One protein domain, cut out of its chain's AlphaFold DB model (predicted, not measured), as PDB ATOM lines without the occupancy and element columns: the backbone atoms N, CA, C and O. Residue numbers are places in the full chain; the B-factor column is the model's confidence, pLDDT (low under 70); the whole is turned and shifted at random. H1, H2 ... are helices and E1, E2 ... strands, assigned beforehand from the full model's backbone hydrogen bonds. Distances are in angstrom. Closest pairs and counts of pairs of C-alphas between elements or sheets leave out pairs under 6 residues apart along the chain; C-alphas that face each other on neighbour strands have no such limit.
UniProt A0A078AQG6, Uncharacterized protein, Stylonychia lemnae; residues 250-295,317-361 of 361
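This is residues 250 to 295 and 317 to 361 of the 361 residues of an uncharacterized protein of Stylonychia lemnae (UniProt A0A078AQG6). Two long arms, H3 and H5, spread from one end of H4; H1 packs near the other. The printed part has 91 residues, mostly helix: five named helices, one named strand, E1, before H4. It is extended, radius of gyration of the C-alphas 21.2 A, spanning 71 by 45 by 20 A.

H1, residues 250 to 256, touches H4, residues 321 to 335, at a steep tilt of 42 degrees; C-alphas 255 and 323 are closest, 5.0 A. H3, residues 270 to 293, touches H4 with residues 270 to 274 alone, about perpendicular at 90 degrees; C-alphas 270 and 334 are closest, 5.6 A. Every O i to N i+4 pair in H1, H3, H4 and H5, residues 339 to 358, is within hydrogen-bond range.

Find H3 from (-9.378, 32.156, 24.185), 34.2 A long; H5, 28.4 A long, ends at (-18.027, 3.166, 49.314). E1, residues 318 to 320, pairs with no named strand.

The cut, residues 296 to 316, spans 33.7 A; H5's mean pLDDT is 68.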
ATOM      1  N   ASP A 250      -7.610  44.713  12.234       89.56
ATOM      2  CA  ASP A 250      -7.228  44.212  13.557       89.56
ATOM      3  C   ASP A 250      -6.117  43.151  13.448       89.56
ATOM      4  O   ASP A 250      -5.208  43.086  14.276       89.56
ATOM      5  N   MET A 251      -6.150  42.331  12.390       90.62
ATOM      6  CA  MET A 251      -5.066  41.398  12.073       90.62
ATOM      7  C   MET A 251      -3.799  42.130  11.626       90.62
ATOM      8  O   MET A 251      -2.711  41.769  12.075       90.62
ATOM      9  N   LYS A 252      -3.919  43.165  10.786       94.38
ATOM     10  CA  LYS A 252      -2.757  43.974  10.389       94.38
ATOM     11  C   LYS A 252      -2.074  44.597  11.597       94.38
ATOM     12  O   LYS A 252      -0.853  44.500  11.715       94.38
ATOM     13  N   ASP A 253      -2.855  45.166  12.507       93.38
ATOM     14  CA  ASP A 253      -2.344  45.800  13.719       93.38
ATOM     15  C   ASP A 253      -1.642  44.771  14.617       93.38
ATOM     16  O   ASP A 253      -0.539  45.031  15.094       93.38
ATOM     17  N   ARG A 254      -2.205  43.559  14.774       91.81
ATOM     18  CA  ARG A 254      -1.553  42.451  15.504       91.81
ATOM     19  C   ARG A 254      -0.215  42.026  14.907       91.81
ATOM     20  O   ARG A 254       0.692  41.661  15.650       91.81
ATOM     21  N   LEU A 255      -0.106  42.013  13.580       94.81
ATOM     22  CA  LEU A 255       1.102  41.585  12.871       94.81
ATOM     23  C   LEU A 255       2.165  42.694  12.785       94.81
ATOM     24  O   LEU A 255       3.353  42.396  12.627       94.81
ATOM     25  N   SER A 256       1.754  43.957  12.919       94.62
ATOM     26  CA  SER A 256       2.621  45.128  12.736       94.62
ATOM     27  C   SER A 256       3.082  45.762  14.052       94.62
ATOM     28  O   SER A 256       4.224  46.205  14.130       94.62
ATOM     29  N   ASP A 257       2.237  45.804  15.090       93.19
ATOM     30  CA  ASP A 257       2.561  46.415  16.387       93.19
ATOM     31  C   ASP A 257       3.045  45.372  17.403       93.19
ATOM     32  O   ASP A 257       2.261  44.607  17.969       93.19
ATOM     33  N   ASP A 258       4.342  45.407  17.715       90.69
ATOM     34  CA  ASP A 258       4.986  44.516  18.692       90.69
ATOM     35  C   ASP A 258       4.333  44.591  20.089       90.69
ATOM     36  O   ASP A 258       4.315  43.618  20.849       90.69
ATOM     37  N   ASN A 259       3.735  45.739  20.424       90.56
ATOM     38  CA  ASN A 259       3.116  45.991  21.722       90.56
ATOM     39  C   ASN A 259       1.586  45.884  21.700       90.56
ATOM     40  O   ASN A 259       0.948  46.234  22.698       90.56
ATOM     41  N   TYR A 260       0.985  45.383  20.616       91.38
ATOM     42  CA  TYR A 260      -0.471  45.309  20.447       91.38
ATOM     43  C   TYR A 260      -1.177  44.695  21.674       91.38
ATOM     44  O   TYR A 260      -2.092  45.286  22.255       91.38
ATOM     45  N   PHE A 261      -0.698  43.532  22.137       84.44
ATOM     46  CA  PHE A 261      -1.298  42.801  23.264       84.44
ATOM     47  C   PHE A 261      -1.094  43.486  24.626       84.44
ATOM     48  O   PHE A 261      -1.861  43.238  25.556       84.44
ATOM     49  N   GLN A 262      -0.084  44.351  24.754       85.31
ATOM     50  CA  GLN A 262       0.187  45.100  25.985       85.31
ATOM     51  C   GLN A 262      -0.637  46.393  26.038       85.31
ATOM     52  O   GLN A 262      -1.256  46.692  27.062       85.31
ATOM     53  N   LYS A 263      -0.688  47.139  24.925       85.12
ATOM     54  CA  LYS A 263      -1.374  48.437  24.812       85.12
ATOM     55  C   LYS A 263      -2.881  48.317  24.983       85.12
ATOM     56  O   LYS A 263      -3.476  49.074  25.746       85.12
ATOM     57  N   ASN A 264      -3.495  47.340  24.322       76.06
ATOM     58  CA  ASN A 264      -4.952  47.275  24.254       76.06
ATOM     59  C   ASN A 264      -5.615  46.806  25.554       76.06
ATOM     60  O   ASN A 264      -6.841  46.780  25.626       76.06
ATOM     61  N   LYS A 265      -4.840  46.405  26.583       63.47
ATOM     62  CA  LYS A 265      -5.325  45.735  27.813       63.47
ATOM     63  C   LYS A 265      -6.301  44.579  27.543       63.47
ATOM     64  O   LYS A 265      -6.910  44.052  28.480       63.47
ATOM     65  N   SER A 266      -6.454  44.174  26.284       58.56
ATOM     66  CA  SER A 266      -7.318  43.107  25.846       58.56
ATOM     67  C   SER A 266      -6.608  41.851  26.292       58.56
ATOM     68  O   SER A 266      -5.717  41.321  25.632       58.56
ATOM     69  N   LYS A 267      -6.946  41.400  27.502       65.69
ATOM     70  CA  LYS A 267      -6.579  40.063  27.943       65.69
ATOM     71  C   LYS A 267      -7.073  39.153  26.842       65.69
ATOM     72  O   LYS A 267      -8.283  38.998  26.707       65.69
ATOM     73  N   PHE A 268      -6.157  38.617  26.042       73.38
ATOM     74  CA  PHE A 268      -6.484  37.620  25.044       73.38
ATOM     75  C   PHE A 268      -7.376  36.586  25.732       73.38
ATOM     76  O   PHE A 268      -6.935  35.876  26.643       73.38
ATOM     77  N   THR A 269      -8.659  36.560  25.373       79.12
ATOM     78  CA  THR A 269      -9.558  35.541  25.884       79.12
ATOM     79  C   THR A 269      -9.703  34.503  24.797       79.12
ATOM     80  O   THR A 269     -10.242  34.758  23.721       79.12
ATOM     81  N   GLN A 270      -9.244  33.288  25.098       76.88
ATOM     82  CA  GLN A 270      -9.378  32.156  24.185       76.88
ATOM     83  C   GLN A 270     -10.827  32.013  23.695       76.88
ATOM     84  O   GLN A 270     -11.061  31.693  22.541       76.88
ATOM     85  N   LYS A 271     -11.813  32.292  24.562       83.25
ATOM     86  CA  LYS A 271     -13.239  32.211  24.224       83.25
ATOM     87  C   LYS A 271     -13.636  33.190  23.115       83.25
ATOM     88  O   LYS A 271     -14.348  32.791  22.199       83.25
ATOM     89  N   GLU A 272     -13.219  34.450  23.208       85.44
ATOM     90  CA  GLU A 272     -13.545  35.458  22.199       85.44
ATOM     91  C   GLU A 272     -12.832  35.164  20.883       85.44
ATOM     92  O   GLU A 272     -13.466  35.185  19.831       85.44
ATOM     93  N   TYR A 273     -11.552  34.791  20.949       83.62
ATOM     94  CA  TYR A 273     -10.786  34.431  19.763       83.62
ATOM     95  C   TYR A 273     -11.379  33.210  19.049       83.62
ATOM     96  O   TYR A 273     -11.645  33.266  17.851       83.62
ATOM     97  N   SER A 274     -11.690  32.132  19.782       82.94
ATOM     98  CA  SER A 274     -12.359  30.953  19.215       82.94
ATOM     99  C   SER A 274     -13.720  31.307  18.604       82.94
ATOM    100  O   SER A 274     -14.076  30.759  17.563       82.94
ATOM    101  N   ARG A 275     -14.477  32.242  19.204       88.19
ATOM    102  CA  ARG A 275     -15.751  32.719  18.645       88.19
ATOM    103  C   ARG A 275     -15.535  33.448  17.320       88.19
ATOM    104  O   ARG A 275     -16.165  33.071  16.336       88.19
ATOM    105  N   ARG A 276     -14.631  34.433  17.273       85.12
ATOM    106  CA  ARG A 276     -14.293  35.166  16.037       85.12
ATOM    107  C   ARG A 276     -13.833  34.208  14.938       85.12
ATOM    108  O   ARG A 276     -14.333  34.272  13.819       85.12
ATOM    109  N   LEU A 277     -12.968  33.255  15.284       83.88
ATOM    110  CA  LEU A 277     -12.498  32.238  14.352       83.88
ATOM    111  C   LEU A 277     -13.646  31.375  13.812       83.88
ATOM    112  O   LEU A 277     -13.724  31.149  12.608       83.88
ATOM    113  N   SER A 278     -14.565  30.927  14.673       86.75
ATOM    114  CA  SER A 278     -15.727  30.146  14.235       86.75
ATOM    115  C   SER A 278     -16.637  30.930  13.280       86.75
ATOM    116  O   SER A 278     -17.092  30.368  12.284       86.75
ATOM    117  N   THR A 279     -16.820  32.235  13.520       88.44
ATOM    118  CA  THR A 279     -17.548  33.131  12.615       88.44
ATOM    119  C   THR A 279     -16.844  33.216  11.264       88.44
ATOM    120  O   THR A 279     -17.471  32.973  10.236       88.44
ATOM    121  N   ASN A 280     -15.532  33.457  11.250       84.12
ATOM    122  CA  ASN A 280     -14.756  33.549  10.011       84.12
ATOM    123  C   ASN A 280     -14.782  32.234   9.221       84.12
ATOM    124  O   ASN A 280     -14.977  32.250   8.009       84.12
ATOM    125  N   ILE A 281     -14.680  31.086   9.896       84.94
ATOM    126  CA  ILE A 281     -14.812  29.769   9.258       84.94
ATOM    127  C   ILE A 281     -16.210  29.593   8.654       84.94
ATOM    128  O   ILE A 281     -16.335  29.055   7.555       84.94
ATOM    129  N   SER A 282     -17.267  30.029   9.347       90.06
ATOM    130  CA  SER A 282     -18.633  29.934   8.821       90.06
ATOM    131  C   SER A 282     -18.838  30.813   7.584       90.06
ATOM    132  O   SER A 282     -19.390  30.333   6.597       90.06
ATOM    133  N   LEU A 283     -18.292  32.034   7.591       84.69
ATOM    134  CA  LEU A 283     -18.302  32.947   6.447       84.69
ATOM    135  C   LEU A 283     -17.514  32.376   5.266       84.69
ATOM    136  O   LEU A 283     -17.991  32.418   4.137       84.69
ATOM    137  N   LEU A 284     -16.341  31.783   5.511       79.25
ATOM    138  CA  LEU A 284     -15.552  31.129   4.464       79.25
ATOM    139  C   LEU A 284     -16.290  29.936   3.861       79.25
ATOM    140  O   LEU A 284     -16.331  29.798   2.645       79.25
ATOM    141  N   LYS A 285     -16.926  29.098   4.688       85.69
ATOM    142  CA  LYS A 285     -17.747  27.981   4.202       85.69
ATOM    143  C   LYS A 285     -18.949  28.463   3.400       85.69
ATOM    144  O   LYS A 285     -19.309  27.818   2.422       85.69
ATOM    145  N   GLN A 286     -19.573  29.564   3.810       88.94
ATOM    146  CA  GLN A 286     -20.666  30.171   3.063       88.94
ATOM    147  C   GLN A 286     -20.176  30.657   1.695       88.94
ATOM    148  O   GLN A 286     -20.706  30.206   0.685       88.94
ATOM    149  N   LYS A 287     -19.102  31.455   1.653       80.62
ATOM    150  CA  LYS A 287     -18.481  31.910   0.400       80.62
ATOM    151  C   LYS A 287     -18.048  30.747  -0.488       80.62
ATOM    152  O   LYS A 287     -18.237  30.786  -1.694       80.62
ATOM    153  N   GLN A 288     -17.508  29.678   0.094       79.12
ATOM    154  CA  GLN A 288     -17.126  28.481  -0.650       79.12
ATOM    155  C   GLN A 288     -18.340  27.756  -1.247       79.12
ATOM    156  O   GLN A 288     -18.237  27.210  -2.340       79.12
ATOM    157  N   ARG A 289     -19.489  27.739  -0.560       86.00
ATOM    158  CA  ARG A 289     -20.738  27.185  -1.107       86.00
ATOM    159  C   ARG A 289     -21.299  28.061  -2.221       86.00
ATOM    160  O   ARG A 289     -21.733  27.519  -3.228       86.00
ATOM    161  N   GLU A 290     -21.253  29.379  -2.050       82.12
ATOM    162  CA  GLU A 290     -21.621  30.347  -3.089       82.12
ATOM    163  C   GLU A 290     -20.740  30.143  -4.333       82.12
ATOM    164  O   GLU A 290     -21.262  29.957  -5.428       82.12
ATOM    165  N   LEU A 291     -19.420  30.010  -4.157       75.19
ATOM    166  CA  LEU A 291     -18.475  29.681  -5.230       75.19
ATOM    167  C   LEU A 291     -18.715  28.299  -5.846       75.19
ATOM    168  O   LEU A 291     -18.649  28.156  -7.057       75.19
ATOM    169  N   GLY A 292     -19.021  27.281  -5.042       74.38
ATOM    170  CA  GLY A 292     -19.335  25.938  -5.539       74.38
ATOM    171  C   GLY A 292     -20.657  25.863  -6.309       74.38
ATOM    172  O   GLY A 292     -20.846  24.942  -7.097       74.38
ATOM    173  N   SER A 293     -21.563  26.821  -6.091       78.19
ATOM    174  CA  SER A 293     -22.791  26.977  -6.878       78.19
ATOM    175  C   SER A 293     -22.588  27.775  -8.169       78.19
ATOM    176  O   SER A 293     -23.453  27.742  -9.044       78.19
ATOM    177  N   LEU A 294     -21.453  28.469  -8.309       69.44
ATOM    178  CA  LEU A 294     -21.079  29.143  -9.544       69.44
ATOM    179  C   LEU A 294     -20.518  28.106 -10.520       69.44
ATOM    180  O   LEU A 294     -19.554  27.402 -10.229       69.44
ATOM    181  N   ASP A 295     -21.154  28.004 -11.686       66.62
ATOM    182  CA  ASP A 295     -20.748  27.109 -12.765       66.62
ATOM    183  C   ASP A 295     -19.317  27.468 -13.222       66.62
ATOM    184  O   ASP A 295     -19.109  28.561 -13.770       66.62
ATOM    185  N   GLU A 317       2.811  45.056   1.636       91.50
ATOM    186  CA  GLU A 317       2.845  45.242   3.083       91.50
ATOM    187  C   GLU A 317       3.704  44.137   3.722       91.50
ATOM    188  O   GLU A 317       3.385  42.949   3.641       91.50
ATOM    189  N   GLN A 318       4.801  44.536   4.370       94.81
ATOM    190  CA  GLN A 318       5.677  43.626   5.104       94.81
ATOM    191  C   GLN A 318       5.323  43.610   6.590       94.81
ATOM    192  O   GLN A 318       5.237  44.647   7.246       94.81
ATOM    193  N   PHE A 319       5.199  42.409   7.141       96.06
ATOM    194  CA  PHE A 319       4.826  42.164   8.529       96.06
ATOM    195  C   PHE A 319       5.987  41.579   9.331       96.06
ATOM    196  O   PHE A 319       6.879  40.918   8.793       96.06
ATOM    197  N   ASN A 320       5.976  41.800  10.647       96.00
ATOM    198  CA  ASN A 320       6.995  41.253  11.535       96.00
ATOM    199  C   ASN A 320       6.794  39.737  11.707       96.00
ATOM    200  O   ASN A 320       5.764  39.284  12.212       96.00
ATOM    201  N   GLY A 321       7.795  38.937  11.336       95.00
ATOM    202  CA  GLY A 321       7.729  37.485  11.473       95.00
ATOM    203  C   GLY A 321       7.606  36.997  12.908       95.00
ATOM    204  O   GLY A 321       6.977  35.970  13.158       95.00
ATOM    205  N   ARG A 322       8.132  37.763  13.867       94.94
ATOM    206  CA  ARG A 322       7.945  37.526  15.302       94.94
ATOM    207  C   ARG A 322       6.459  37.523  15.674       94.94
ATOM    208  O   ARG A 322       5.970  36.566  16.274       94.94
ATOM    209  N   ASN A 323       5.729  38.550  15.236       95.25
ATOM    210  CA  ASN A 323       4.298  38.701  15.505       95.25
ATOM    211  C   ASN A 323       3.474  37.636  14.771       95.25
ATOM    212  O   ASN A 323       2.513  37.111  15.331       95.25
ATOM    213  N   LEU A 324       3.894  37.233  13.568       95.06
ATOM    214  CA  LEU A 324       3.272  36.121  12.851       95.06
ATOM    215  C   LEU A 324       3.402  34.792  13.612       95.06
ATOM    216  O   LEU A 324       2.411  34.087  13.784       95.06
ATOM    217  N   ILE A 325       4.599  34.443  14.100       94.75
ATOM    218  CA  ILE A 325       4.798  33.218  14.894       94.75
ATOM    219  C   ILE A 325       3.954  33.270  16.169       94.75
ATOM    220  O   ILE A 325       3.319  32.276  16.533       94.75
ATOM    221  N   LYS A 326       3.912  34.430  16.829       93.38
ATOM    222  CA  LYS A 326       3.080  34.649  18.013       93.38
ATOM    223  C   LYS A 326       1.607  34.389  17.715       93.38
ATOM    224  O   LYS A 326       0.968  33.639  18.452       93.38
ATOM    225  N   GLU A 327       1.095  34.925  16.610       92.19
ATOM    226  CA  GLU A 327      -0.287  34.715  16.177       92.19
ATOM    227  C   GLU A 327      -0.562  33.241  15.843       92.19
ATOM    228  O   GLU A 327      -1.569  32.695  16.285       92.19
ATOM    229  N   ILE A 328       0.359  32.547  15.164       92.44
ATOM    230  CA  ILE A 328       0.242  31.104  14.880       92.44
ATOM    231  C   ILE A 328       0.151  30.289  16.179       92.44
ATOM    232  O   ILE A 328      -0.672  29.376  16.290       92.44
ATOM    233  N   MET A 329       0.970  30.609  17.182       90.44
ATOM    234  CA  MET A 329       0.956  29.924  18.479       90.44
ATOM    235  C   MET A 329      -0.345  30.189  19.248       90.44
ATOM    236  O   MET A 329      -0.943  29.261  19.803       90.44
ATOM    237  N   ILE A 330      -0.820  31.437  19.240       88.75
ATOM    238  CA  ILE A 330      -2.103  31.836  19.833       88.75
ATOM    239  C   ILE A 330      -3.267  31.109  19.143       88.75
ATOM    240  O   ILE A 330      -4.135  30.539  19.813       88.75
ATOM    241  N   PHE A 331      -3.251  31.063  17.813       88.00
ATOM    242  CA  PHE A 331      -4.226  30.354  16.995       88.00
ATOM    243  C   PHE A 331      -4.235  28.849  17.289       88.00
ATOM    244  O   PHE A 331      -5.295  28.258  17.516       88.00
ATOM    245  N   SER A 332      -3.059  28.218  17.335       85.88
ATOM    246  CA  SER A 332      -2.914  26.800  17.678       85.88
ATOM    247  C   SER A 332      -3.525  26.515  19.049       85.88
ATOM    248  O   SER A 332      -4.347  25.609  19.206       85.88
ATOM    249  N   ARG A 333      -3.232  27.369  20.037       81.31
ATOM    250  CA  ARG A 333      -3.805  27.263  21.378       81.31
ATOM    251  C   ARG A 333      -5.325  27.426  21.390       81.31
ATOM    252  O   ARG A 333      -6.003  26.724  22.140       81.31
ATOM    253  N   ALA A 334      -5.876  28.324  20.580       82.06
ATOM    254  CA  ALA A 334      -7.320  28.514  20.484       82.06
ATOM    255  C   ALA A 334      -8.058  27.270  19.961       82.06
ATOM    256  O   ALA A 334      -9.211  27.061  20.343       82.06
ATOM    257  N   ASN A 335      -7.384  26.438  19.163       78.44
ATOM    258  CA  ASN A 335      -7.914  25.188  18.616       78.44
ATOM    259  C   ASN A 335      -7.614  23.948  19.475       78.44
ATOM    260  O   ASN A 335      -8.204  22.891  19.252       78.44
ATOM    261  N   GLN A 336      -6.733  24.045  20.474       78.94
ATOM    262  CA  GLN A 336      -6.500  22.940  21.399       78.94
ATOM    263  C   GLN A 336      -7.750  22.674  22.246       78.94
ATOM    264  O   GLN A 336      -8.287  23.572  22.905       78.94
ATOM    265  N   LEU A 337      -8.172  21.405  22.286       74.38
ATOM    266  CA  LEU A 337      -9.167  20.926  23.242       74.38
ATOM    267  C   LEU A 337      -8.744  21.353  24.647       74.38
ATOM    268  O   LEU A 337      -7.595  21.166  25.055       74.38
ATOM    269  N   ARG A 338      -9.673  21.940  25.403       70.19
ATOM    270  CA  ARG A 338      -9.416  22.309  26.794       70.19
ATOM    271  C   ARG A 338      -9.237  21.022  27.598       70.19
ATOM    272  O   ARG A 338     -10.201  20.452  28.098       70.19
ATOM    273  N   VAL A 339      -7.992  20.572  27.733       68.00
ATOM    274  CA  VAL A 339      -7.654  19.345  28.469       68.00
ATOM    275  C   VAL A 339      -8.018  19.484  29.947       68.00
ATOM    276  O   VAL A 339      -8.399  18.510  30.576       68.00
ATOM    277  N   GLN A 340      -7.978  20.699  30.504       65.50
ATOM    278  CA  GLN A 340      -8.268  20.949  31.919       65.50
ATOM    279  C   GLN A 340      -9.690  20.536  32.360       65.50
ATOM    280  O   GLN A 340      -9.782  19.751  33.299       65.50
ATOM    281  N   PRO A 341     -10.798  21.000  31.742       71.12
ATOM    282  CA  PRO A 341     -12.139  20.543  32.102       71.12
ATOM    283  C   PRO A 341     -12.337  19.054  31.830       71.12
ATOM    284  O   PRO A 341     -13.011  18.408  32.618       71.12
ATOM    285  N   ILE A 342     -11.713  18.490  30.788       72.62
ATOM    286  CA  ILE A 342     -11.749  17.041  30.539       72.62
ATOM    287  C   ILE A 342     -11.069  16.299  31.696       72.62
ATOM    288  O   ILE A 342     -11.661  15.391  32.262       72.62
ATOM    289  N   ALA A 343      -9.878  16.728  32.116       69.19
ATOM    290  CA  ALA A 343      -9.141  16.142  33.230       69.19
ATOM    291  C   ALA A 343      -9.869  16.316  34.575       69.19
ATOM    292  O   ALA A 343      -9.911  15.380  35.374       69.19
ATOM    293  N   MET A 344     -10.476  17.482  34.827       68.44
ATOM    294  CA  MET A 344     -11.297  17.735  36.017       68.44
ATOM    295  C   MET A 344     -12.559  16.875  36.022       68.44
ATOM    296  O   MET A 344     -12.846  16.242  37.033       68.44
ATOM    297  N   LEU A 345     -13.274  16.797  34.896       73.19
ATOM    298  CA  LEU A 345     -14.445  15.941  34.727       73.19
ATOM    299  C   LEU A 345     -14.074  14.474  34.953       73.19
ATOM    300  O   LEU A 345     -14.752  13.792  35.714       73.19
ATOM    301  N   TRP A 346     -12.959  14.011  34.382       74.69
ATOM    302  CA  TRP A 346     -12.453  12.651  34.583       74.69
ATOM    303  C   TRP A 346     -12.098  12.378  36.046       74.69
ATOM    304  O   TRP A 346     -12.399  11.310  36.573       74.69
ATOM    305  N   SER A 347     -11.490  13.356  36.720       69.31
ATOM    306  CA  SER A 347     -11.150  13.266  38.145       69.31
ATOM    307  C   SER A 347     -12.408  13.224  39.019       69.31
ATOM    308  O   SER A 347     -12.484  12.425  39.948       69.31
ATOM    309  N   MET A 348     -13.426  14.028  38.694       67.88
ATOM    310  CA  MET A 348     -14.712  14.033  39.397       67.88
ATOM    311  C   MET A 348     -15.531  12.765  39.148       67.88
ATOM    312  O   MET A 348     -16.126  12.248  40.087       67.88
ATOM    313  N   LEU A 349     -15.539  12.231  37.924       73.88
ATOM    314  CA  LEU A 349     -16.152  10.937  37.608       73.88
ATOM    315  C   LEU A 349     -15.489   9.808  38.398       73.88
ATOM    316  O   LEU A 349     -16.186   8.979  38.978       73.88
ATOM    317  N   LYS A 350     -14.156   9.821  38.498       66.94
ATOM    318  CA  LYS A 350     -13.412   8.862  39.324       66.94
ATOM    319  C   LYS A 350     -13.733   8.995  40.816       66.94
ATOM    320  O   LYS A 350     -13.938   7.981  41.473       66.94
ATOM    321  N   LEU A 351     -13.841  10.218  41.340       68.75
ATOM    322  CA  LEU A 351     -14.266  10.458  42.727       68.75
ATOM    323  C   LEU A 351     -15.711  10.004  42.973       68.75
ATOM    324  O   LEU A 351     -15.987   9.385  43.994       68.75
ATOM    325  N   LYS A 352     -16.634  10.258  42.039       69.62
ATOM    326  CA  LYS A 352     -18.017   9.775  42.142       69.62
ATOM    327  C   LYS A 352     -18.099   8.254  42.139       69.62
ATOM    328  O   LYS A 352     -18.853   7.714  42.938       69.62
ATOM    329  N   LEU A 353     -17.316   7.577  41.296       67.44
ATOM    330  CA  LEU A 353     -17.201   6.117  41.332       67.44
ATOM    331  C   LEU A 353     -16.716   5.658  42.711       67.44
ATOM    332  O   LEU A 353     -17.355   4.811  43.319       67.44
ATOM    333  N   PHE A 354     -15.670   6.285  43.257       64.12
ATOM    334  CA  PHE A 354     -15.189   5.978  44.606       64.12
ATOM    335  C   PHE A 354     -16.293   6.104  45.675       64.12
ATOM    336  O   PHE A 354     -16.506   5.165  46.436       64.12
ATOM    337  N   PHE A 355     -17.050   7.206  45.706       66.62
ATOM    338  CA  PHE A 355     -18.129   7.391  46.690       66.62
ATOM    339  C   PHE A 355     -19.341   6.482  46.464       66.62
ATOM    340  O   PHE A 355     -19.940   6.030  47.435       66.62
ATOM    341  N   TYR A 356     -19.695   6.188  45.211       71.19
ATOM    342  CA  TYR A 356     -20.789   5.271  44.891       71.19
ATOM    343  C   TYR A 356     -20.490   3.851  45.387       71.19
ATOM    344  O   TYR A 356     -21.353   3.216  45.981       71.19
ATOM    345  N   TYR A 357     -19.251   3.376  45.224       52.66
ATOM    346  CA  TYR A 357     -18.849   2.052  45.706       52.66
ATOM    347  C   TYR A 357     -18.620   1.995  47.222       52.66
ATOM    348  O   TYR A 357     -18.872   0.958  47.828       52.66
ATOM    349  N   VAL A 358     -18.183   3.092  47.850       58.62
ATOM    350  CA  VAL A 358     -18.027   3.166  49.314       58.62
ATOM    351  C   VAL A 358     -19.375   3.295  50.032       58.62
ATOM    352  O   VAL A 358     -19.499   2.786  51.133       58.62
ATOM    353  N   GLY A 359     -20.388   3.928  49.428       49.03
ATOM    354  CA  GLY A 359     -21.724   4.072  50.028       49.03
ATOM    355  C   GLY A 359     -22.654   2.861  49.873       49.03
ATOM    356  O   GLY A 359     -23.761   2.888  50.398       49.03
ATOM    357  N   ILE A 360     -22.236   1.832  49.126       49.88
ATOM    358  CA  ILE A 360     -22.976   0.568  48.935       49.88
ATOM    359  C   ILE A 360     -22.391  -0.568  49.808       49.88
ATOM    360  O   ILE A 360     -22.963  -1.654  49.873       49.88
ATOM    361  N   CYS A 361     -21.283  -0.319  50.515       40.62
ATOM    362  CA  CYS A 361     -20.776  -1.177  51.592       40.62
ATOM    363  C   CYS A 361     -21.160  -0.578  52.945       40.62
ATOM    364  O   CYS A 361     -21.408  -1.378  53.872       40.62
TER     365      CYS A 361